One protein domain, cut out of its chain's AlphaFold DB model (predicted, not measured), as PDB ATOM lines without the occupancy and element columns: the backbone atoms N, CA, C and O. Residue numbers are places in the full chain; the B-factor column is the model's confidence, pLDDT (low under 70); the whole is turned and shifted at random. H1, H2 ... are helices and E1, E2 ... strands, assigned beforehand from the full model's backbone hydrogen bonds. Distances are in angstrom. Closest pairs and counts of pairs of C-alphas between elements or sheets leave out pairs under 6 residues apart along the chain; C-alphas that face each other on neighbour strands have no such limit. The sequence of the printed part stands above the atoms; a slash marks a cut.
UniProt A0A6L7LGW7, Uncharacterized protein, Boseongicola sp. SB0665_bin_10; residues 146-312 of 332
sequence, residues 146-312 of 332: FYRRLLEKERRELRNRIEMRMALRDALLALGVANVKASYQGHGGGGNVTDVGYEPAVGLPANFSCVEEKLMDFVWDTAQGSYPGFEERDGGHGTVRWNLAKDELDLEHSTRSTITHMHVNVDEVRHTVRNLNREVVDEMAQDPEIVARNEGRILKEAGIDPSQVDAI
ATOM      1  N   PHE A 146     289.551 251.628 165.893       49.38
ATOM      2  CA  PHE A 146     288.362 251.422 165.081       49.38
ATOM      3  C   PHE A 146     288.385 250.044 164.412       49.38
ATOM      4  O   PHE A 146     287.485 249.251 164.671       49.38
ATOM      5  N   TYR A 147     289.450 249.708 163.673       50.00
ATOM      6  CA  TYR A 147     289.598 248.377 163.081       50.00
ATOM      7  C   TYR A 147     289.613 247.276 164.144       50.00
ATOM      8  O   TYR A 147     289.012 246.233 163.930       50.00
ATOM      9  N   ARG A 148     290.204 247.509 165.327       57.12
ATOM     10  CA  ARG A 148     290.086 246.567 166.453       57.12
ATOM     11  C   ARG A 148     288.639 246.365 166.880       57.12
ATOM     12  O   ARG A 148     288.222 245.223 166.985       57.12
ATOM     13  N   ARG A 149     287.854 247.430 167.056       60.38
ATOM     14  CA  ARG A 149     286.434 247.312 167.430       60.38
ATOM     15  C   ARG A 149     285.577 246.662 166.344       60.38
ATOM     16  O   ARG A 149     284.665 245.914 166.683       60.38
ATOM     17  N   LEU A 150     285.867 246.930 165.072       54.69
ATOM     18  CA  LEU A 150     285.192 246.298 163.939       54.69
ATOM     19  C   LEU A 150     285.516 244.801 163.885       54.69
ATOM     20  O   LEU A 150     284.605 243.985 163.943       54.69
ATOM     21  N   LEU A 151     286.800 244.440 163.918       56.69
ATOM     22  CA  LEU A 151     287.245 243.045 163.959       56.69
ATOM     23  C   LEU A 151     286.746 242.321 165.216       56.69
ATOM     24  O   LEU A 151     286.384 241.154 165.150       56.69
ATOM     25  N   GLU A 152     286.687 242.985 166.371       67.25
ATOM     26  CA  GLU A 152     286.100 242.435 167.600       67.25
ATOM     27  C   GLU A 152     284.589 242.221 167.478       67.25
ATOM     28  O   GLU A 152     284.062 241.273 168.062       67.25
ATOM     29  N   LYS A 153     283.879 243.098 166.758       63.34
ATOM     30  CA  LYS A 153     282.451 242.943 166.465       63.34
ATOM     31  C   LYS A 153     282.234 241.764 165.518       63.34
ATOM     32  O   LYS A 153     281.493 240.859 165.886       63.34
ATOM     33  N   GLU A 154     282.945 241.708 164.395       58.53
ATOM     34  CA  GLU A 154     282.867 240.596 163.439       58.53
ATOM     35  C   GLU A 154     283.245 239.262 164.086       58.53
ATOM     36  O   GLU A 154     282.522 238.279 163.947       58.53
ATOM     37  N   ARG A 155     284.331 239.228 164.872       66.88
ATOM     38  CA  ARG A 155     284.731 238.039 165.642       66.88
ATOM     39  C   ARG A 155     283.648 237.612 166.620       66.88
ATOM     40  O   ARG A 155     283.427 236.421 166.799       66.88
ATOM     41  N   ARG A 156     282.967 238.556 167.270       70.12
ATOM     42  CA  ARG A 156     281.864 238.255 168.194       70.12
ATOM     43  C   ARG A 156     280.636 237.728 167.465       70.12
ATOM     44  O   ARG A 156     280.051 236.762 167.924       70.12
ATOM     45  N   GLU A 157     280.265 238.320 166.339       69.19
ATOM     46  CA  GLU A 157     279.141 237.853 165.520       69.19
ATOM     47  C   GLU A 157     279.423 236.483 164.905       69.19
ATOM     48  O   GLU A 157     278.547 235.625 164.862       69.19
ATOM     49  N   LEU A 158     280.660 236.243 164.472       66.81
ATOM     50  CA  LEU A 158     281.115 234.939 164.007       66.81
ATOM     51  C   LEU A 158     281.082 233.900 165.136       66.81
ATOM     52  O   LEU A 158     280.524 232.825 164.938       66.81
ATOM     53  N   ARG A 159     281.599 234.237 166.327       72.12
ATOM     54  CA  ARG A 159     281.490 233.383 167.524       72.12
ATOM     55  C   ARG A 159     280.043 233.048 167.843       72.12
ATOM     56  O   ARG A 159     279.710 231.877 167.943       72.12
ATOM     57  N   ASN A 160     279.170 234.050 167.906       74.25
ATOM     58  CA  ASN A 160     277.750 233.848 168.188       74.25
ATOM     59  C   ASN A 160     277.083 232.928 167.152       74.25
ATOM     60  O   ASN A 160     276.279 232.078 167.527       74.25
ATOM     61  N   ARG A 161     277.423 233.066 165.861       75.38
ATOM     62  CA  ARG A 161     276.916 232.188 164.791       75.38
ATOM     63  C   ARG A 161     277.407 230.748 164.943       75.38
ATOM     64  O   ARG A 161     276.618 229.824 164.773       75.38
ATOM     65  N   ILE A 162     278.680 230.556 165.294       77.12
ATOM     66  CA  ILE A 162     279.254 229.227 165.551       77.12
ATOM     67  C   ILE A 162     278.604 228.595 166.788       77.12
ATOM     68  O   ILE A 162     278.134 227.465 166.702       77.12
ATOM     69  N   GLU A 163     278.507 229.325 167.903       78.94
ATOM     70  CA  GLU A 163     277.837 228.859 169.128       78.94
ATOM     71  C   GLU A 163     276.381 228.472 168.860       78.94
ATOM     72  O   GLU A 163     275.939 227.400 169.274       78.94
ATOM     73  N   MET A 164     275.638 229.313 168.133       83.56
ATOM     74  CA  MET A 164     274.248 229.031 167.773       83.56
ATOM     75  C   MET A 164     274.139 227.767 166.919       83.56
ATOM     76  O   MET A 164     273.317 226.903 167.217       83.56
ATOM     77  N   ARG A 165     274.986 227.627 165.889       87.88
ATOM     78  CA  ARG A 165     275.015 226.443 165.020       87.88
ATOM     79  C   ARG A 165     275.315 225.175 165.814       87.88
ATOM     80  O   ARG A 165     274.614 224.185 165.646       87.88
ATOM     81  N   MET A 166     276.322 225.199 166.685       85.94
ATOM     82  CA  MET A 166     276.669 224.043 167.516       85.94
ATOM     83  C   MET A 166     275.514 223.664 168.446       85.94
ATOM     84  O   MET A 166     275.092 222.513 168.460       85.94
ATOM     85  N   ALA A 167     274.927 224.638 169.140       86.62
ATOM     86  CA  ALA A 167     273.829 224.374 170.062       86.62
ATOM     87  C   ALA A 167     272.545 223.890 169.352       86.62
ATOM     88  O   ALA A 167     271.843 223.027 169.879       86.62
ATOM     89  N   LEU A 168     272.242 224.396 168.149       90.94
ATOM     90  CA  LEU A 168     271.153 223.881 167.306       90.94
ATOM     91  C   LEU A 168     271.421 222.444 166.860       90.94
ATOM     92  O   LEU A 168     270.529 221.600 166.926       90.94
ATOM     93  N   ARG A 169     272.653 222.161 166.425       92.31
ATOM     94  CA  ARG A 169     273.072 220.828 165.994       92.31
ATOM     95  C   ARG A 169     272.904 219.809 167.112       92.31
ATOM     96  O   ARG A 169     272.315 218.757 166.880       92.31
ATOM     97  N   ASP A 170     273.387 220.129 168.306       88.31
ATOM     98  CA  ASP A 170     273.318 219.229 169.455       88.31
ATOM     99  C   ASP A 170     271.863 218.998 169.887       88.31
ATOM    100  O   ASP A 170     271.473 217.859 170.136       88.31
ATOM    101  N   ALA A 171     271.024 220.040 169.869       89.69
ATOM    102  CA  ALA A 171     269.596 219.910 170.160       89.69
ATOM    103  C   ALA A 171     268.855 219.022 169.144       89.69
ATOM    104  O   ALA A 171     268.023 218.203 169.528       89.69
ATOM    105  N   LEU A 172     269.162 219.156 167.853       90.94
ATOM    106  CA  LEU A 172     268.556 218.343 166.797       90.94
ATOM    107  C   LEU A 172     269.033 216.883 166.846       90.94
ATOM    108  O   LEU A 172     268.223 215.968 166.701       90.94
ATOM    109  N   LEU A 173     270.325 216.653 167.104       91.75
ATOM    110  CA  LEU A 173     270.881 215.308 167.285       91.75
ATOM    111  C   LEU A 173     270.292 214.610 168.516       91.75
ATOM    112  O   LEU A 173     269.965 213.428 168.439       91.75
ATOM    113  N   ALA A 174     270.099 215.339 169.617       89.19
ATOM    114  CA  ALA A 174     269.448 214.831 170.826       89.19
ATOM    115  C   ALA A 174     267.998 214.375 170.583       89.19
ATOM    116  O   ALA A 174     267.488 213.512 171.292       89.19
ATOM    117  N   LEU A 175     267.342 214.920 169.556       88.81
ATOM    118  CA  LEU A 175     266.008 214.505 169.119       88.81
ATOM    119  C   LEU A 175     266.031 213.370 168.088       88.81
ATOM    120  O   LEU A 175     264.975 212.962 167.615       88.81
ATOM    121  N   GLY A 176     267.209 212.863 167.724       91.12
ATOM    122  CA  GLY A 176     267.369 211.803 166.730       91.12
ATOM    123  C   GLY A 176     267.299 212.284 165.278       91.12
ATOM    124  O   GLY A 176     267.195 211.455 164.374       91.12
ATOM    125  N   VAL A 177     267.365 213.596 165.024       93.38
ATOM    126  CA  VAL A 177     267.433 214.139 163.661       93.38
ATOM    127  C   VAL A 177     268.837 213.918 163.106       93.38
ATOM    128  O   VAL A 177     269.830 214.278 163.732       93.38
ATOM    129  N   ALA A 178     268.932 213.362 161.901       93.44
ATOM    130  CA  ALA A 178     270.194 213.175 161.187       93.44
ATOM    131  C   ALA A 178     270.415 214.247 160.108       93.44
ATOM    132  O   ALA A 178     271.545 214.698 159.908       93.44
ATOM    133  N   ASN A 179     269.345 214.668 159.426       95.56
ATOM    134  CA  ASN A 179     269.391 215.722 158.421       95.56
ATOM    135  C   ASN A 179     268.237 216.711 158.593       95.56
ATOM    136  O   ASN A 179     267.111 216.326 158.904       95.56
ATOM    137  N   VAL A 180     268.522 217.979 158.320       96.12
ATOM    138  CA  VAL A 180     267.518 219.037 158.175       96.12
ATOM    139  C   VAL A 180     267.449 219.441 156.711       96.12
ATOM    140  O   VAL A 180     268.480 219.591 156.056       96.12
ATOM    141  N   LYS A 181     266.240 219.659 156.204       96.88
ATOM    142  CA  LYS A 181     265.997 220.269 154.900       96.88
ATOM    143  C   LYS A 181     265.052 221.445 155.084       96.88
ATOM    144  O   LYS A 181     263.898 221.238 155.428       96.88
ATOM    145  N   ALA A 182     265.513 222.657 154.813       96.31
ATOM    146  CA  ALA A 182     264.702 223.858 154.940       96.31
ATOM    147  C   ALA A 182     264.601 224.593 153.603       96.31
ATOM    148  O   ALA A 182     265.603 224.780 152.915       96.31
ATOM    149  N   SER A 183     263.391 225.004 153.235       95.75
ATOM    150  CA  SER A 183     263.126 225.782 152.024       95.75
ATOM    151  C   SER A 183     262.933 227.246 152.387       95.75
ATOM    152  O   SER A 183     262.288 227.549 153.387       95.75
ATOM    153  N   TYR A 184     263.465 228.155 151.578       93.88
ATOM    154  CA  TYR A 184     263.345 229.593 151.807       93.88
ATOM    155  C   TYR A 184     262.945 230.325 150.534       93.88
ATOM    156  O   TYR A 184     263.208 229.864 149.419       93.88
ATOM    157  N   GLN A 185     262.318 231.484 150.711       91.31
ATOM    158  CA  GLN A 185     261.860 232.316 149.613       91.31
ATOM    159  C   GLN A 185     261.953 233.804 149.955       91.31
ATOM    160  O   GLN A 185     261.482 234.254 150.995       91.31
ATOM    161  N   GLY A 186     262.532 234.560 149.029       86.81
ATOM    162  CA  GLY A 186     262.510 236.012 148.965       86.81
ATOM    163  C   GLY A 186     261.285 236.537 148.215       86.81
ATOM    164  O   GLY A 186     260.772 235.901 147.287       86.81
ATOM    165  N   HIS A 187     260.820 237.716 148.602       78.31
ATOM    166  CA  HIS A 187     259.688 238.431 148.031       78.31
ATOM    167  C   HIS A 187     259.882 239.953 148.115       78.31
ATOM    168  O   HIS A 187     259.312 240.622 148.965       78.31
ATOM    169  N   GLY A 188     260.617 240.516 147.152       59.81
ATOM    170  CA  GLY A 188     260.521 241.928 146.760       59.81
ATOM    171  C   GLY A 188     260.662 242.948 147.894       59.81
ATOM    172  O   GLY A 188     259.837 243.859 147.970       59.81
ATOM    173  N   GLY A 189     261.674 242.778 148.749       60.59
ATOM    174  CA  GLY A 189     261.948 243.640 149.912       60.59
ATOM    175  C   GLY A 189     261.985 242.894 151.251       60.59
ATOM    176  O   GLY A 189     261.985 243.512 152.313       60.59
ATOM    177  N   GLY A 190     261.955 241.560 151.216       75.19
ATOM    178  CA  GLY A 190     261.999 240.698 152.390       75.19
ATOM    179  C   GLY A 190     261.858 239.229 152.010       75.19
ATOM    180  O   GLY A 190     261.842 238.877 150.834       75.19
ATOM    181  N   GLY A 191     261.776 238.341 152.994       84.81
ATOM    182  CA  GLY A 191     261.584 236.921 152.739       84.81
ATOM    183  C   GLY A 191     261.462 236.107 154.017       84.81
ATOM    184  O   GLY A 191     261.472 236.662 155.116       84.81
ATOM    185  N   ASN A 192     261.288 234.798 153.874       91.31
ATOM    186  CA  ASN A 192     261.203 233.887 155.007       91.31
ATOM    187  C   ASN A 192     261.592 232.450 154.638       91.31
ATOM    188  O   ASN A 192     261.574 232.044 153.473       91.31
ATOM    189  N   VAL A 193     261.885 231.656 155.666       93.25
ATOM    190  CA  VAL A 193     261.871 230.193 155.570       93.25
ATOM    191  C   VAL A 193     260.412 229.744 155.460       93.25
ATOM    192  O   VAL A 193     259.552 230.201 156.213       93.25
ATOM    193  N   THR A 194     260.109 228.917 154.463       91.94
ATOM    194  CA  THR A 194     258.741 228.503 154.122       91.94
ATOM    195  C   THR A 194     258.401 227.110 154.627       91.94
ATOM    196  O   THR A 194     257.229 226.816 154.834       91.94
ATOM    197  N   ASP A 195     259.403 226.243 154.765       93.06
ATOM    198  CA  ASP A 195     259.222 224.852 155.175       93.06
ATOM    199  C   ASP A 195     260.494 224.321 155.833       93.06
ATOM    200  O   ASP A 195     261.595 224.665 155.395       93.06
ATOM    201  N   VAL A 196     260.345 223.470 156.848       93.75
ATOM    202  CA  VAL A 196     261.448 222.777 157.521       93.75
ATOM    203  C   VAL A 196     261.064 221.312 157.706       93.75
ATOM    204  O   VAL A 196     260.090 220.977 158.373       93.75
ATOM    205  N   GLY A 197     261.851 220.431 157.099       93.00
ATOM    206  CA  GLY A 197     261.735 218.986 157.204       93.00
ATOM    207  C   GLY A 197     262.914 218.377 157.956       93.00
ATOM    208  O   GLY A 197     264.054 218.837 157.840       93.00
ATOM    209  N   TYR A 198     262.630 217.301 158.683       94.19
ATOM    210  CA  TYR A 198     263.592 216.555 159.491       94.19
ATOM    211  C   TYR A 198     263.662 215.108 159.000       94.19
ATOM    212  O   TYR A 198     262.632 214.493 158.708       94.19
ATOM    213  N   GLU A 199     264.870 214.561 158.913       91.81
ATOM    214  CA  GLU A 199     265.107 213.166 158.551       91.81
ATOM    215  C   GLU A 199     265.984 212.479 159.609       91.81
ATOM    216  O   GLU A 199     267.100 212.947 159.845       91.81
ATOM    217  N   PRO A 200     265.544 211.361 160.216       90.19
ATOM    218  CA  PRO A 200     264.203 210.779 160.105       90.19
ATOM    219  C   PRO A 200     263.113 211.748 160.591       90.19
ATOM    220  O   PRO A 200     263.391 212.693 161.326       90.19
ATOM    221  N   ALA A 201     261.870 211.520 160.163       84.81
ATOM    222  CA  ALA A 201     260.743 212.303 160.653       84.81
ATOM    223  C   ALA A 201     260.553 212.017 162.149       84.81
ATOM    224  O   ALA A 201     260.168 210.910 162.527       84.81
ATOM    225  N   VAL A 202     260.845 213.010 162.986       78.81
ATOM    226  CA  VAL A 202     260.706 212.926 164.442       78.81
ATOM    227  C   VAL A 202     259.481 213.715 164.890       78.81
ATOM    228  O   VAL A 202     259.153 214.762 164.331       78.81
ATOM    229  N   GLY A 203     258.781 213.208 165.903       73.31
ATOM    230  CA  GLY A 203     257.740 213.979 166.571       73.31
ATOM    231  C   GLY A 203     258.392 215.073 167.404       73.31
ATOM    232  O   GLY A 203     258.988 214.774 168.436       73.31
ATOM    233  N   LEU A 204     258.299 216.325 166.960       75.81
ATOM    234  CA  LEU A 204     258.846 217.449 167.712       75.81
ATOM    235  C   LEU A 204     258.028 217.674 168.993       75.81
ATOM    236  O   LEU A 204     256.794 217.728 168.931       75.81
ATOM    237  N   PRO A 205     258.671 217.800 170.165       76.00
ATOM    238  CA  PRO A 205     257.954 218.069 171.402       76.00
ATOM    239  C   PRO A 205     257.350 219.486 171.380       76.00
ATOM    240  O   PRO A 205     257.826 220.379 170.685       76.00
ATOM    241  N   ALA A 206     256.267 219.720 172.127       70.00
ATOM    242  CA  ALA A 206     255.471 220.957 172.023       70.00
ATOM    243  C   ALA A 206     256.234 222.256 172.381       70.00
ATOM    244  O   ALA A 206     255.798 223.351 172.044       70.00
ATOM    245  N   ASN A 207     257.361 222.132 173.075       67.56
ATOM    246  CA  ASN A 207     258.296 223.191 173.467       67.56
ATOM    247  C   ASN A 207     259.416 223.437 172.431       67.56
ATOM    248  O   ASN A 207     260.242 224.332 172.613       67.56
ATOM    249  N   PHE A 208     259.424 222.684 171.329       75.94
ATOM    250  CA  PHE A 208     260.417 222.788 170.263       75.94
ATOM    251  C   PHE A 208     260.292 224.064 169.418       75.94
ATOM    252  O   PHE A 208     261.229 224.409 168.705       75.94
ATOM    253  N   SER A 209     259.190 224.811 169.530       75.75
ATOM    254  CA  SER A 209     258.964 226.035 168.744       75.75
ATOM    255  C   SER A 209     260.116 227.042 168.858       75.75
ATOM    256  O   SER A 209     260.482 227.671 167.874       75.75
ATOM    257  N   CYS A 210     260.758 227.146 170.028       77.62
ATOM    258  CA  CYS A 210     261.913 228.027 170.220       77.62
ATOM    259  C   CYS A 210     263.193 227.548 169.504       77.62
ATOM    260  O   CYS A 210     264.056 228.361 169.172       77.62
ATOM    261  N   VAL A 211     263.341 226.238 169.284       82.25
ATOM    262  CA  VAL A 211     264.456 225.652 168.523       82.25
ATOM    263  C   VAL A 211     264.191 225.808 167.030       82.25
ATOM    264  O   VAL A 211     265.101 226.156 166.286       82.25
ATOM    265  N   GLU A 212     262.944 225.608 166.610       86.81
ATOM    266  CA  GLU A 212     262.514 225.776 165.224       86.81
ATOM    267  C   GLU A 212     262.651 227.227 164.743       86.81
ATOM    268  O   GLU A 212     263.204 227.448 163.671       86.81
ATOM    269  N   GLU A 213     262.268 228.221 165.551       88.81
ATOM    270  CA  GLU A 213     262.491 229.644 165.241       88.81
ATOM    271  C   GLU A 213     263.981 229.954 165.031       88.81
ATOM    272  O   GLU A 213     264.369 230.502 164.002       88.81
ATOM    273  N   LYS A 214     264.847 229.512 165.953       88.88
ATOM    274  CA  LYS A 214     266.303 229.699 165.829       88.88
ATOM    275  C   LYS A 214     266.889 228.958 164.626       88.88
ATOM    276  O   LYS A 214     267.860 229.421 164.030       88.88
ATOM    277  N   LEU A 215     266.328 227.802 164.275       91.38
ATOM    278  CA  LEU A 215     266.712 227.055 163.084       91.38
ATOM    279  C   LEU A 215     266.307 227.801 161.808       91.38
ATOM    280  O   LEU A 215     267.093 227.849 160.865       91.38
ATOM    281  N   MET A 216     265.119 228.406 161.780       93.06
ATOM    282  CA  MET A 216     264.676 229.248 160.669       93.06
ATOM    283  C   MET A 216     265.580 230.472 160.503       93.06
ATOM    284  O   MET A 216     266.027 230.731 159.387       93.06
ATOM    285  N   ASP A 217     265.927 231.158 161.595       90.69
ATOM    286  CA  ASP A 217     266.881 232.275 161.574       90.69
ATOM    287  C   ASP A 217     268.246 231.825 161.037       90.69
ATOM    288  O   ASP A 217     268.810 232.446 160.142       90.69
ATOM    289  N   PHE A 218     268.753 230.683 161.513       90.62
ATOM    290  CA  PHE A 218     270.018 230.118 161.042       90.62
ATOM    291  C   PHE A 218     270.002 229.784 159.541       90.62
ATOM    292  O   PHE A 218     270.967 230.068 158.826       90.62
ATOM    293  N   VAL A 219     268.920 229.180 159.047       91.94
ATOM    294  CA  VAL A 219     268.730 228.871 157.621       91.94
ATOM    295  C   VAL A 219     268.688 230.158 156.802       91.94
ATOM    296  O   VAL A 219     269.334 230.235 155.754       91.94
ATOM    297  N   TRP A 220     267.963 231.165 157.287       91.31
ATOM    298  CA  TRP A 220     267.855 232.467 156.643       91.31
ATOM    299  C   TRP A 220     269.215 233.170 156.557       91.31
ATOM    300  O   TRP A 220     269.642 233.545 155.466       91.31
ATOM    301  N   ASP A 221     269.942 233.249 157.671       85.69
ATOM    302  CA  ASP A 221     271.287 233.827 157.748       85.69
ATOM    303  C   ASP A 221     272.285 233.086 156.851       85.69
ATOM    304  O   ASP A 221     273.155 233.702 156.232       85.69
ATOM    305  N   THR A 222     272.160 231.760 156.745       85.12
ATOM    306  CA  THR A 222     273.000 230.938 155.859       85.12
ATOM    307  C   THR A 222     272.745 231.270 154.389       85.12
ATOM    308  O   THR A 222     273.693 231.425 153.611       85.12
ATOM    309  N   ALA A 223     271.473 231.408 154.002       83.88
ATOM    310  CA  ALA A 223     271.089 231.800 152.653       83.88
ATOM    311  C   ALA A 223     271.557 233.228 152.331       83.88
ATOM    312  O   ALA A 223     272.190 233.428 151.295       83.88
ATOM    313  N   GLN A 224     271.330 234.185 153.238       81.50
ATOM    314  CA  GLN A 224     271.754 235.577 153.066       81.50
ATOM    315  C   GLN A 224     273.274 235.723 153.000       81.50
ATOM    316  O   GLN A 224     273.800 236.420 152.140       81.50
ATOM    317  N   GLY A 225     274.006 235.025 153.871       75.25
ATOM    318  CA  GLY A 225     275.466 235.054 153.864       75.25
ATOM    319  C   GLY A 225     276.077 234.493 152.577       75.25
ATOM    320  O   GLY A 225     277.180 234.891 152.205       75.25
ATOM    321  N   SER A 226     275.370 233.589 151.892       74.69
ATOM    322  CA  SER A 226     275.836 232.973 150.642       74.69
ATOM    323  C   SER A 226     275.368 233.725 149.393       74.69
ATOM    324  O   SER A 226     276.090 233.757 148.396       74.69
ATOM    325  N   TYR A 227     274.182 234.337 149.443       74.94
ATOM    326  CA  TYR A 227     273.578 235.083 148.337       74.94
ATOM    327  C   TYR A 227     272.991 236.421 148.817       74.94
ATOM    328  O   TYR A 227     271.771 236.565 148.840       74.94
ATOM    329  N   PRO A 228     273.823 237.412 149.186       74.81
ATOM    330  CA  PRO A 228     273.328 238.685 149.700       74.81
ATOM    331  C   PRO A 228     272.344 239.370 148.741       74.81
ATOM    332  O   PRO A 228     272.626 239.491 147.545       74.81
ATOM    333  N   GLY A 229     271.207 239.835 149.263       71.81
ATOM    334  CA  GLY A 229     270.204 240.577 148.493       71.81
ATOM    335  C   GLY A 229     269.259 239.696 147.669       71.81
ATOM    336  O   GLY A 229     268.537 240.211 146.812       71.81
ATOM    337  N   PHE A 230     269.245 238.375 147.885       77.19
ATOM    338  CA  PHE A 230     268.338 237.471 147.168       77.19
ATOM    339  C   PHE A 230     266.852 237.752 147.455       77.19
ATOM    340  O   PHE A 230     265.979 237.378 146.673       77.19
ATOM    341  N   GLU A 231     266.549 238.377 148.584       76.62
ATOM    342  CA  GLU A 231     265.225 238.804 149.022       76.62
ATOM    343  C   GLU A 231     264.657 239.960 148.190       76.62
ATOM    344  O   GLU A 231     263.439 240.163 148.135       76.62
ATOM    345  N   GLU A 232     265.531 240.702 147.513       73.25
ATOM    346  CA  GLU A 232     265.166 241.900 146.780       73.25
ATOM    347  C   GLU A 232     264.584 241.589 145.396       73.25
ATOM    348  O   GLU A 232     264.912 240.604 144.726       73.25
ATOM    349  N   ARG A 233     263.699 242.486 144.947       67.69
ATOM    350  CA  ARG A 233     263.049 242.482 143.622       67.69
ATOM    351  C   ARG A 233     262.389 241.150 143.233       67.69
ATOM    352  O   ARG A 233     261.229 240.913 143.569       67.69
ATOM    353  N   ASP A 234     263.101 240.310 142.480       62.38
ATOM    354  CA  ASP A 234     262.556 239.128 141.809       62.38
ATOM    355  C   ASP A 234     262.387 237.921 142.736       62.38
ATOM    356  O   ASP A 234     261.691 236.976 142.358       62.38
ATOM    357  N   GLY A 235     262.950 237.969 143.948       70.62
ATOM    358  CA  GLY A 235     262.775 236.942 144.969       70.62
ATOM    359  C   GLY A 235     263.483 235.635 144.615       70.62
ATOM    360  O   GLY A 235     262.945 234.760 143.927       70.62
ATOM    361  N   GLY A 236     264.705 235.488 145.109       83.62
ATOM    362  CA  GLY A 236     265.435 234.230 145.113       83.62
ATOM    363  C   GLY A 236     264.790 233.222 146.062       83.62
ATOM    364  O   GLY A 236     264.163 233.578 147.054       83.62
ATOM    365  N   HIS A 237     264.913 231.943 145.756       89.62
ATOM    366  CA  HIS A 237     264.409 230.858 146.590       89.62
ATOM    367  C   HIS A 237     265.404 229.714 146.576       89.62
ATOM    368  O   HIS A 237     266.292 229.656 145.727       89.62
ATOM    369  N   GLY A 238     265.281 228.802 147.522       92.25
ATOM    370  CA  GLY A 238     266.243 227.726 147.602       92.25
ATOM    371  C   GLY A 238     265.951 226.728 148.690       92.25
ATOM    372  O   GLY A 238     264.896 226.734 149.327       92.25
ATOM    373  N   THR A 239     266.914 225.842 148.879       94.56
ATOM    374  CA  THR A 239     266.884 224.825 149.914       94.56
ATOM    375  C   THR A 239     268.246 224.744 150.582       94.56
ATOM    376  O   THR A 239     269.259 224.565 149.911       94.56
ATOM    377  N   VAL A 240     268.251 224.834 151.910       94.94
ATOM    378  CA  VAL A 240     269.382 224.454 152.759       94.94
ATOM    379  C   VAL A 240     269.184 222.998 153.169       94.94
ATOM    380  O   VAL A 240     268.135 222.639 153.707       94.94
ATOM    381  N   ARG A 241     270.190 222.153 152.946       96.12
ATOM    382  CA  ARG A 241     270.280 220.814 153.534       96.12
ATOM    383  C   ARG A 241     271.436 220.785 154.512       96.12
ATOM    384  O   ARG A 241     272.542 221.183 154.165       96.12
ATOM    385  N   TRP A 242     271.189 220.296 155.718       96.75
ATOM    386  CA  TRP A 242     272.200 220.185 156.757       96.75
ATOM    387  C   TRP A 242     272.325 218.739 157.211       96.75
ATOM    388  O   TRP A 242     271.395 218.186 157.795       96.75
ATOM    389  N   ASN A 243     273.482 218.130 156.952       94.25
ATOM    390  CA  ASN A 243     273.850 216.855 157.546       94.25
ATOM    391  C   ASN A 243     274.432 217.110 158.939       94.25
ATOM    392  O   ASN A 243     275.551 217.612 159.067       94.25
ATOM    393  N   LEU A 244     273.685 216.754 159.983       93.62
ATOM    394  CA  LEU A 244     274.063 217.072 161.357       93.62
ATOM    395  C   LEU A 244     275.257 216.236 161.816       93.62
ATOM    396  O   LEU A 244     276.153 216.754 162.472       93.62
ATOM    397  N   ALA A 245     275.341 214.964 161.418       87.50
ATOM    398  CA  ALA A 245     276.443 214.091 161.822       87.50
ATOM    399  C   ALA A 245     277.809 214.633 161.369       87.50
ATOM    400  O   ALA A 245     278.744 214.687 162.169       87.50
ATOM    401  N   LYS A 246     277.903 215.083 160.115       89.69
ATOM    402  CA  LYS A 246     279.134 215.625 159.522       89.69
ATOM    403  C   LYS A 246     279.290 217.135 159.672       89.69
ATOM    404  O   LYS A 246     280.352 217.663 159.367       89.69
ATOM    405  N   ASP A 247     278.238 217.807 160.125       90.12
ATOM    406  CA  ASP A 247     278.129 219.261 160.126       90.12
ATOM    407  C   ASP A 247     278.393 219.884 158.734       90.12
ATOM    408  O   ASP A 247     279.144 220.846 158.574       90.12
ATOM    409  N   GLU A 248     277.757 219.319 157.704       90.88
ATOM    410  CA  GLU A 248     277.892 219.741 156.301       90.88
ATOM    411  C   GLU A 248     276.612 220.434 155.814       90.88
ATOM    412  O   GLU A 248     275.517 219.892 155.973       90.88
ATOM    413  N   LEU A 249     276.753 221.618 155.207       89.88
ATOM    414  CA  LEU A 249     275.655 222.393 154.626       89.88
ATOM    415  C   LEU A 249     275.738 222.367 153.099       89.88
ATOM    416  O   LEU A 249     276.772 222.688 152.521       89.88
ATOM    417  N   ASP A 250     274.626 222.040 152.456       90.94
ATOM    418  CA  ASP A 250     274.448 222.105 151.009       90.94
ATOM    419  C   ASP A 250     273.336 223.110 150.698       90.94
ATOM    420  O   ASP A 250     272.250 223.041 151.280       90.94
ATOM    421  N   LEU A 251     273.622 224.076 149.825       90.25
ATOM    422  CA  LEU A 251     272.730 225.193 149.543       90.25
ATOM    423  C   LEU A 251     272.419 225.263 148.049       90.25
ATOM    424  O   LEU A 251     273.234 225.670 147.217       90.25
ATOM    425  N   GLU A 252     271.185 224.914 147.716       88.94
ATOM    426  CA  GLU A 252     270.634 225.104 146.380       88.94
ATOM    427  C   GLU A 252     269.910 226.440 146.324       88.94
ATOM    428  O   GLU A 252     269.010 226.688 147.125       88.94
ATOM    429  N   HIS A 253     270.272 227.286 145.361       85.62
ATOM    430  CA  HIS A 253     269.642 228.582 145.170       85.62
ATOM    431  C   HIS A 253     269.155 228.752 143.737       85.62
ATOM    432  O   HIS A 253     269.793 228.357 142.764       85.62
ATOM    433  N   SER A 254     267.994 229.362 143.582       81.75
ATOM    434  CA  SER A 254     267.402 229.661 142.292       81.75
ATOM    435  C   SER A 254     266.830 231.062 142.307       81.75
ATOM    436  O   SER A 254     266.127 231.480 143.224       81.75
ATOM    437  N   THR A 255     267.093 231.780 141.228       75.50
ATOM    438  CA  THR A 255     266.365 232.998 140.882       75.50
ATOM    439  C   THR A 255     265.276 232.626 139.883       75.50
ATOM    440  O   THR A 255     265.344 231.574 139.244       75.50
ATOM    441  N   ARG A 256     264.266 233.480 139.693       61.47
ATOM    442  CA  ARG A 256     263.193 233.229 138.709       61.47
ATOM    443  C   ARG A 256     263.686 233.101 137.252       61.47
ATOM    444  O   ARG A 256     262.899 232.713 136.392       61.47
ATOM    445  N   SER A 257     264.971 233.357 136.993       43.59
ATOM    446  CA  SER A 257     265.600 233.335 135.667       43.59
ATOM    447  C   SER A 257     266.732 232.300 135.520       43.59
ATOM    448  O   SER A 257     267.054 231.938 134.390       43.59
ATOM    449  N   THR A 258     267.322 231.802 136.623       45.84
ATOM    450  CA  THR A 258     268.517 230.928 136.608       45.84
ATOM    451  C   THR A 258     268.619 230.064 137.875       45.84
ATOM    452  O   THR A 258     268.448 230.572 138.984       45.84
ATOM    453  N   ILE A 259     268.979 228.782 137.724       43.56
ATOM    454  CA  ILE A 259     269.288 227.849 138.827       43.56
ATOM    455  C   ILE A 259     270.806 227.838 139.079       43.56
ATOM    456  O   ILE A 259     271.573 227.652 138.135       43.56
ATOM    457  N   THR A 260     271.243 228.002 140.333       49.62
ATOM    458  CA  THR A 260     272.659 227.942 140.744       49.62
ATOM    459  C   THR A 260     272.836 226.951 141.895       49.62
ATOM    460  O   THR A 260     272.234 227.083 142.956       49.62
ATOM    461  N   HIS A 261     273.671 225.931 141.700       40.12
ATOM    462  CA  HIS A 261     273.993 224.965 142.752       40.12
ATOM    463  C   HIS A 261     275.324 225.360 143.380       40.12
ATOM    464  O   HIS A 261     276.332 225.434 142.676       40.12
ATOM    465  N   MET A 262     275.336 225.588 144.691       43.88
ATOM    466  CA  MET A 262     276.567 225.816 145.432       43.88
ATOM    467  C   MET A 262     276.731 224.699 146.448       43.88
ATOM    468  O   MET A 262     276.071 224.660 147.482       43.88
ATOM    469  N   HIS A 263     277.650 223.790 146.146       39.00
ATOM    470  CA  HIS A 263     278.098 222.829 147.134       39.00
ATOM    471  C   HIS A 263     279.107 223.542 148.030       39.00
ATOM    472  O   HIS A 263     280.258 223.750 147.641       39.00
ATOM    473  N   VAL A 264     278.677 223.970 149.217       42.81
ATOM    474  CA  VAL A 264     279.608 224.503 150.211       42.81
ATOM    475  C   VAL A 264     280.294 223.316 150.867       42.81
ATOM    476  O   VAL A 264     279.962 222.886 151.968       42.81
ATOM    477  N   ASN A 265     281.309 222.781 150.188       36.41
ATOM    478  CA  ASN A 265     282.295 221.999 150.899       36.41
ATOM    479  C   ASN A 265     283.028 222.987 151.812       36.41
ATOM    480  O   ASN A 265     283.810 223.823 151.344       36.41
ATOM    481  N   VAL A 266     282.767 222.905 153.121       40.66
ATOM    482  CA  VAL A 266     283.462 223.689 154.161       40.66
ATOM    483  C   VAL A 266     284.985 223.551 154.000       40.66
ATOM    484  O   VAL A 266     285.751 224.395 154.471       40.66
ATOM    485  N   ASP A 267     285.432 222.551 153.227       34.50
ATOM    486  CA  ASP A 267     286.814 222.308 152.893       34.50
ATOM    487  C   ASP A 267     287.459 223.079 151.743       34.50
ATOM    488  O   ASP A 267     288.696 223.150 151.711       34.50
ATOM    489  N   GLU A 268     286.676 223.751 150.902       33.59
ATOM    490  CA  GLU A 268     287.160 224.520 149.746       33.59
ATOM    491  C   GLU A 268     287.083 226.045 149.925       33.59
ATOM    492  O   GLU A 268     287.969 226.750 149.449       33.59
ATOM    493  N   VAL A 269     286.181 226.568 150.772       36.56
ATOM    494  CA  VAL A 269     286.214 227.975 151.280       36.56
ATOM    495  C   VAL A 269     287.433 228.223 152.204       36.56
ATOM    496  O   VAL A 269     287.718 229.305 152.725       36.56
ATOM    497  N   ARG A 270     288.221 227.169 152.396       37.81
ATOM    498  CA  ARG A 270     289.100 226.920 153.520       37.81
ATOM    499  C   ARG A 270     290.487 227.588 153.345       37.81
ATOM    500  O   ARG A 270     291.386 227.234 154.080       37.81
ATOM    501  N   HIS A 271     290.761 228.542 152.445       28.73
ATOM    502  CA  HIS A 271     292.105 229.190 152.407       28.73
ATOM    503  C   HIS A 271     292.179 230.586 153.048       28.73
ATOM    504  O   HIS A 271     293.157 230.869 153.734       28.73
ATOM    505  N   THR A 272     291.133 231.410 152.942       30.62
ATOM    506  CA  THR A 272     291.141 232.775 153.515       30.62
ATOM    507  C   THR A 272     290.318 232.863 154.804       30.62
ATOM    508  O   THR A 272     290.762 233.450 155.786       30.62
ATOM    509  N   VAL A 273     289.173 232.173 154.863       36.09
ATOM    510  CA  VAL A 273     288.302 232.107 156.055       36.09
ATOM    511  C   VAL A 273     288.838 231.122 157.113       36.09
ATOM    512  O   VAL A 273     288.608 231.302 158.304       36.09
ATOM    513  N   ARG A 274     289.637 230.117 156.715       37.44
ATOM    514  CA  ARG A 274     290.206 229.070 157.601       37.44
ATOM    515  C   ARG A 274     291.161 229.625 158.655       37.44
ATOM    516  O   ARG A 274     291.292 228.987 159.685       37.44
ATOM    517  N   ASN A 275     291.785 230.783 158.452       38.47
ATOM    518  CA  ASN A 275     292.669 231.352 159.473       38.47
ATOM    519  C   ASN A 275     291.878 232.040 160.595       38.47
ATOM    520  O   ASN A 275     292.201 231.831 161.755       38.47
ATOM    521  N   LEU A 276     290.801 232.765 160.274       39.28
ATOM    522  CA  LEU A 276     289.932 233.387 161.281       39.28
ATOM    523  C   LEU A 276     288.976 232.378 161.935       39.28
ATOM    524  O   LEU A 276     288.852 232.374 163.155       39.28
ATOM    525  N   ASN A 277     288.359 231.478 161.159       41.22
ATOM    526  CA  ASN A 277     287.471 230.451 161.711       41.22
ATOM    527  C   ASN A 277     288.227 229.418 162.550       41.22
ATOM    528  O   ASN A 277     287.713 229.024 163.584       41.22
ATOM    529  N   ARG A 278     289.426 228.972 162.146       46.12
ATOM    530  CA  ARG A 278     290.195 228.007 162.951       46.12
ATOM    531  C   ARG A 278     290.674 228.629 164.254       46.12
ATOM    532  O   ARG A 278     290.559 227.986 165.277       46.12
ATOM    533  N   GLU A 279     291.173 229.862 164.226       53.53
ATOM    534  CA  GLU A 279     291.658 230.530 165.439       53.53
ATOM    535  C   GLU A 279     290.519 230.724 166.452       53.53
ATOM    536  O   GLU A 279     290.694 230.432 167.627       53.53
ATOM    537  N   VAL A 280     289.322 231.095 165.980       52.97
ATOM    538  CA  VAL A 280     288.125 231.224 166.823       52.97
ATOM    539  C   VAL A 280     287.586 229.865 167.288       52.97
ATOM    540  O   VAL A 280     287.227 229.731 168.452       52.97
ATOM    541  N   VAL A 281     287.535 228.847 166.426       50.62
ATOM    542  CA  VAL A 281     287.064 227.497 166.797       50.62
ATOM    543  C   VAL A 281     288.038 226.808 167.757       50.62
ATOM    544  O   VAL A 281     287.593 226.187 168.717       50.62
ATOM    545  N   ASP A 282     289.349 226.946 167.548       56.28
ATOM    546  CA  ASP A 282     290.381 226.408 168.440       56.28
ATOM    547  C   ASP A 282     290.388 227.153 169.789       56.28
ATOM    548  O   ASP A 282     290.564 226.518 170.827       56.28
ATOM    549  N   GLU A 283     290.147 228.473 169.795       61.41
ATOM    550  CA  GLU A 283     289.934 229.273 171.013       61.41
ATOM    551  C   GLU A 283     288.678 228.798 171.767       61.41
ATOM    552  O   GLU A 283     288.740 228.550 172.969       61.41
ATOM    553  N   MET A 284     287.559 228.578 171.065       53.94
ATOM    554  CA  MET A 284     286.303 228.096 171.656       53.94
ATOM    555  C   MET A 284     286.394 226.659 172.183       53.94
ATOM    556  O   MET A 284     285.839 226.361 173.237       53.94
ATOM    557  N   ALA A 285     287.101 225.764 171.489       54.81
ATOM    558  CA  ALA A 285     287.307 224.381 171.924       54.81
ATOM    559  C   ALA A 285     288.205 224.273 173.171       54.81
ATOM    560  O   ALA A 285     288.193 223.251 173.857       54.81
ATOM    561  N   GLN A 286     288.990 225.316 173.460       55.28
ATOM    562  CA  GLN A 286     289.846 225.407 174.643       55.28
ATOM    563  C   GLN A 286     289.185 226.149 175.813       55.28
ATOM    564  O   GLN A 286     289.747 226.123 176.908       55.28
ATOM    565  N   ASP A 287     288.016 226.773 175.615       58.41
ATOM    566  CA  ASP A 287     287.279 227.493 176.655       58.41
ATOM    567  C   ASP A 287     286.264 226.566 177.367       58.41
ATOM    568  O   ASP A 287     285.215 226.225 176.803       58.41
ATOM    569  N   PRO A 288     286.531 226.153 178.623       51.22
ATOM    570  CA  PRO A 288     285.664 225.235 179.359       51.22
ATOM    571  C   PRO A 288     284.276 225.815 179.661       51.22
ATOM    572  O   PRO A 288     283.332 225.047 179.850       51.22
ATOM    573  N   GLU A 289     284.127 227.144 179.721       56.94
ATOM    574  CA  GLU A 289     282.824 227.773 179.960       56.94
ATOM    575  C   GLU A 289     281.927 227.688 178.724       56.94
ATOM    576  O   GLU A 289     280.722 227.480 178.861       56.94
ATOM    577  N   ILE A 290     282.495 227.795 177.520       52.78
ATOM    578  CA  ILE A 290     281.745 227.713 176.258       52.78
ATOM    579  C   ILE A 290     281.240 226.286 176.028       52.78
ATOM    580  O   ILE A 290     280.060 226.094 175.728       52.78
ATOM    581  N   VAL A 291     282.094 225.282 176.251       50.97
ATOM    582  CA  VAL A 291     281.716 223.860 176.158       50.97
ATOM    583  C   VAL A 291     280.566 223.541 177.124       50.97
ATOM    584  O   VAL A 291     279.537 223.015 176.705       50.97
ATOM    585  N   ALA A 292     280.672 223.968 178.387       55.31
ATOM    586  CA  ALA A 292     279.625 223.754 179.388       55.31
ATOM    587  C   ALA A 292     278.328 224.548 179.111       55.31
ATOM    588  O   ALA A 292     277.240 224.142 179.526       55.31
ATOM    589  N   ARG A 293     278.414 225.697 178.427       57.41
ATOM    590  CA  ARG A 293     277.254 226.539 178.082       57.41
ATOM    591  C   ARG A 293     276.463 225.989 176.892       57.41
ATOM    592  O   ARG A 293     275.237 226.144 176.872       57.41
ATOM    593  N   ASN A 294     277.137 225.354 175.935       51.59
ATOM    594  CA  ASN A 294     276.527 224.842 174.705       51.59
ATOM    595  C   ASN A 294     275.704 223.568 174.932       51.59
ATOM    596  O   ASN A 294     274.593 223.487 174.413       51.59
ATOM    597  N   GLU A 295     276.160 222.651 175.788       50.97
ATOM    598  CA  GLU A 295     275.444 221.392 176.069       50.97
ATOM    599  C   GLU A 295     274.080 221.594 176.757       50.97
ATOM    600  O   GLU A 295     273.236 220.704 176.742       50.97
ATOM    601  N   GLY A 296     273.825 222.759 177.364       48.56
ATOM    602  CA  GLY A 296     272.659 222.938 178.232       48.56
ATOM    603  C   GLY A 296     271.681 224.036 177.836       48.56
ATOM    604  O   GLY A 296     270.500 223.925 178.152       48.56
ATOM    605  N   ARG A 297     272.120 225.132 177.203       60.12
ATOM    606  CA  ARG A 297     271.288 226.350 177.162       60.12
ATOM    607  C   ARG A 297     270.048 226.210 176.279       60.12
ATOM    608  O   ARG A 297     268.959 226.532 176.740       60.12
ATOM    609  N   ILE A 298     270.202 225.734 175.042       52.72
ATOM    610  CA  ILE A 298     269.068 225.614 174.112       52.72
ATOM    611  C   ILE A 298     268.145 224.467 174.528       52.72
ATOM    612  O   ILE A 298     266.935 224.657 174.531       52.72
ATOM    613  N   LEU A 299     268.690 223.334 174.981       55.31
ATOM    614  CA  LEU A 299     267.894 222.230 175.529       55.31
ATOM    615  C   LEU A 299     267.078 222.673 176.753       55.31
ATOM    616  O   LEU A 299     265.880 222.419 176.825       55.31
ATOM    617  N   LYS A 300     267.683 223.436 177.670       62.62
ATOM    618  CA  LYS A 300     267.001 223.977 178.854       62.62
ATOM    619  C   LYS A 300     265.951 225.035 178.515       62.62
ATOM    620  O   LYS A 300     264.892 225.043 179.137       62.62
ATOM    621  N   GLU A 301     266.223 225.922 177.557       58.72
ATOM    622  CA  GLU A 301     265.242 226.895 177.041       58.72
ATOM    623  C   GLU A 301     264.072 226.192 176.347       58.72
ATOM    624  O   GLU A 301     262.921 226.578 176.539       58.72
ATOM    625  N   ALA A 302     264.362 225.106 175.634       51.12
ATOM    626  CA  ALA A 302     263.373 224.218 175.054       51.12
ATOM    627  C   ALA A 302     262.724 223.292 176.087       51.12
ATOM    628  O   ALA A 302     261.903 222.485 175.699       51.12
ATOM    629  N   GLY A 303     263.050 223.360 177.384       53.59
ATOM    630  CA  GLY A 303     262.476 222.483 178.413       53.59
ATOM    631  C   GLY A 303     262.747 220.985 178.207       53.59
ATOM    632  O   GLY A 303     261.983 220.165 178.709       53.59
ATOM    633  N   ILE A 304     263.792 220.638 177.456       53.69
ATOM    634  CA  ILE A 304     264.268 219.273 177.234       53.69
ATOM    635  C   ILE A 304     265.299 218.977 178.325       53.69
ATOM    636  O   ILE A 304     266.341 219.632 178.403       53.69
ATOM    637  N   ASP A 305     264.992 218.019 179.202       59.69
ATOM    638  CA  ASP A 305     265.942 217.567 180.218       59.69
ATOM    639  C   ASP A 305     267.050 216.748 179.527       59.69
ATOM    640  O   ASP A 305     266.732 215.777 178.838       59.69
ATOM    641  N   PRO A 306     268.342 217.088 179.696       51.62
ATOM    642  CA  PRO A 306     269.445 216.320 179.117       51.62
ATOM    643  C   PRO A 306     269.408 214.823 179.464       51.62
ATOM    644  O   PRO A 306     269.826 214.004 178.658       51.62
ATOM    645  N   SER A 307     268.845 214.438 180.617       57.34
ATOM    646  CA  SER A 307     268.674 213.028 181.007       57.34
ATOM    647  C   SER A 307     267.565 212.288 180.245       57.34
ATOM    648  O   SER A 307     267.518 211.060 180.262       57.34
ATOM    649  N   GLN A 308     266.676 213.008 179.551       50.47
ATOM    650  CA  GLN A 308     265.666 212.420 178.663       50.47
ATOM    651  C   GLN A 308     266.227 212.090 177.275       50.47
ATOM    652  O   GLN A 308     265.628 211.291 176.560       50.47
ATOM    653  N   VAL A 309     267.375 212.666 176.904       50.41
ATOM    654  CA  VAL A 309     268.044 212.426 175.616       50.41
ATOM    655  C   VAL A 309     268.533 210.977 175.521       50.41
ATOM    656  O   VAL A 309     268.297 210.312 174.515       50.41
ATOM    657  N   ASP A 310     269.104 210.447 176.607       45.12
ATOM    658  CA  ASP A 310     269.554 209.050 176.678       45.12
ATOM    659  C   ASP A 310     268.379 208.055 176.611       45.12
ATOM    660  O   ASP A 310     268.484 207.000 175.990       45.12
ATOM    661  N   ALA A 311     267.222 208.411 177.182       45.62
ATOM    662  CA  ALA A 311     266.023 207.568 177.162       45.62
ATOM    663  C   ALA A 311     265.346 207.510 175.777       45.62
ATOM    664  O   ALA A 311     264.761 206.489 175.423       45.62
ATOM    665  N   ILE A 312     265.434 208.585 174.983       42.16
ATOM    666  CA  ILE A 312     264.921 208.625 173.601       42.16
ATOM    667  C   ILE A 312     265.848 207.838 172.659       42.16
ATOM    668  O   ILE A 312     265.371 207.199 171.721       42.16
TER     669      ILE A 312
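What this domain is: This is residues 146 to 312 of the 332 residues of an uncharacterized protein of Boseongicola sp. SB0665_bin_10 (UniProt A0A6L7LGW7). A twisted sheet of five strands has the helix H2 packed on one face and the other face bare, while the long helix H1 packs on H2 with its residues 165 to 171 and runs away from the sheet toward its first residues, 146 to 154, which stick out. The last four helices, H3 to H6, come past H1 one after another, from near Arg 159 to near its last residue, Ala 174. The printed part has 167 residues, in the order H1 E1 E2 H2 E3 E4 E5 H3 H4 H5 H6; the class is mixed, helices and strands. The sheet's order is E2 E1 E3 E4 E5, antiparallel throughout. The whole is compact, with a radius of gyration of the C-alphas of 17.0 A and spans of 50 by 44 by 27 A.

How they stand to each other: The sheet has E2, residues 191 to 199, and E5, residues 258 to 262, as edge strands, with E1, residues 179 to 186, E3, residues 237 to 243, and E4, residues 248 to 255, as inner strands. E1 and E2 form a hairpin, with N 181 and O 197 at 2.9 A. E1 and E3 have N 182 and O 240 at 2.8 A. E3, E4 and E5 are a meander, each strand the antiparallel neighbour of the one before, with N 241 and O 250 at 2.8 A and N 260 and O 253 at 2.9 A. H2, residues 209 to 226, is on the sheet in two layers, a helix on one face; its closest C-alphas to E2 are Met 216 and Val 193, 5.9 A. E2, H2 and E3 form a split strand-helix-strand unit, two strands running the same way with E1 between them, and its crossover is left-handed. H1, residues 146 to 174, is the hub; it only grazes the sheet with residues 169 to 173. H1 and H2 touch at a steep tilt of 49 degrees, opposite ways, closest at the C-alphas of Leu 168 and Leu 215, 6.9 A. H3, residues 273 to 286, is close to H1 but not clearly touching, with the closest C-alphas, Arg 159 and Val 280, 7.0 A apart. H4, residues 288 to 294, only just touches H1, with 3 pairs of C-alphas within 8 A, the closest Ala 167 and Asn 294 at 5.4 A. H3 and H4 touch only at the corner, only just, with 3 such pairs, the closest Met 284 and Ile 290 at 6.5 A. H5, residues 297 to 301, touches H1, closest at the C-alphas of Ala 171 and Leu 299, 6.1 A. H6, residues 306 to 312, is close to H1 but not clearly touching, with the C-alphas of Ala 174 and Val 309 closest at 5.5 A. Every O i to N i+4 pair is within hydrogen-bond range in H1, H3, H4 and H5; in H2 it is 13 of 14, and in H6 1 of 3, beside 3 of 4 O i to N i+3 pairs.

Where its parts are: H1 begins at C-alpha 146 (288.362, 251.422, 165.081) and is 41.6 A long; H2 is 25.7 A and H3 19.8 A. E2 is 24.7 A, E1 and E4 are 23.4 A each, and E3 is 20.1 A. H6 ends at C-alpha 312 (264.921, 208.625, 173.601).

The domain as a whole: The two C-alphas farthest apart, Phe 146 and Ala 311, are 50.7 A apart. The printed part has no cut, and no link is long. Mean pLDDT of the printed part is 70.6, with 74 residues under 70, among them residues 146 to 155 and 256 to 312.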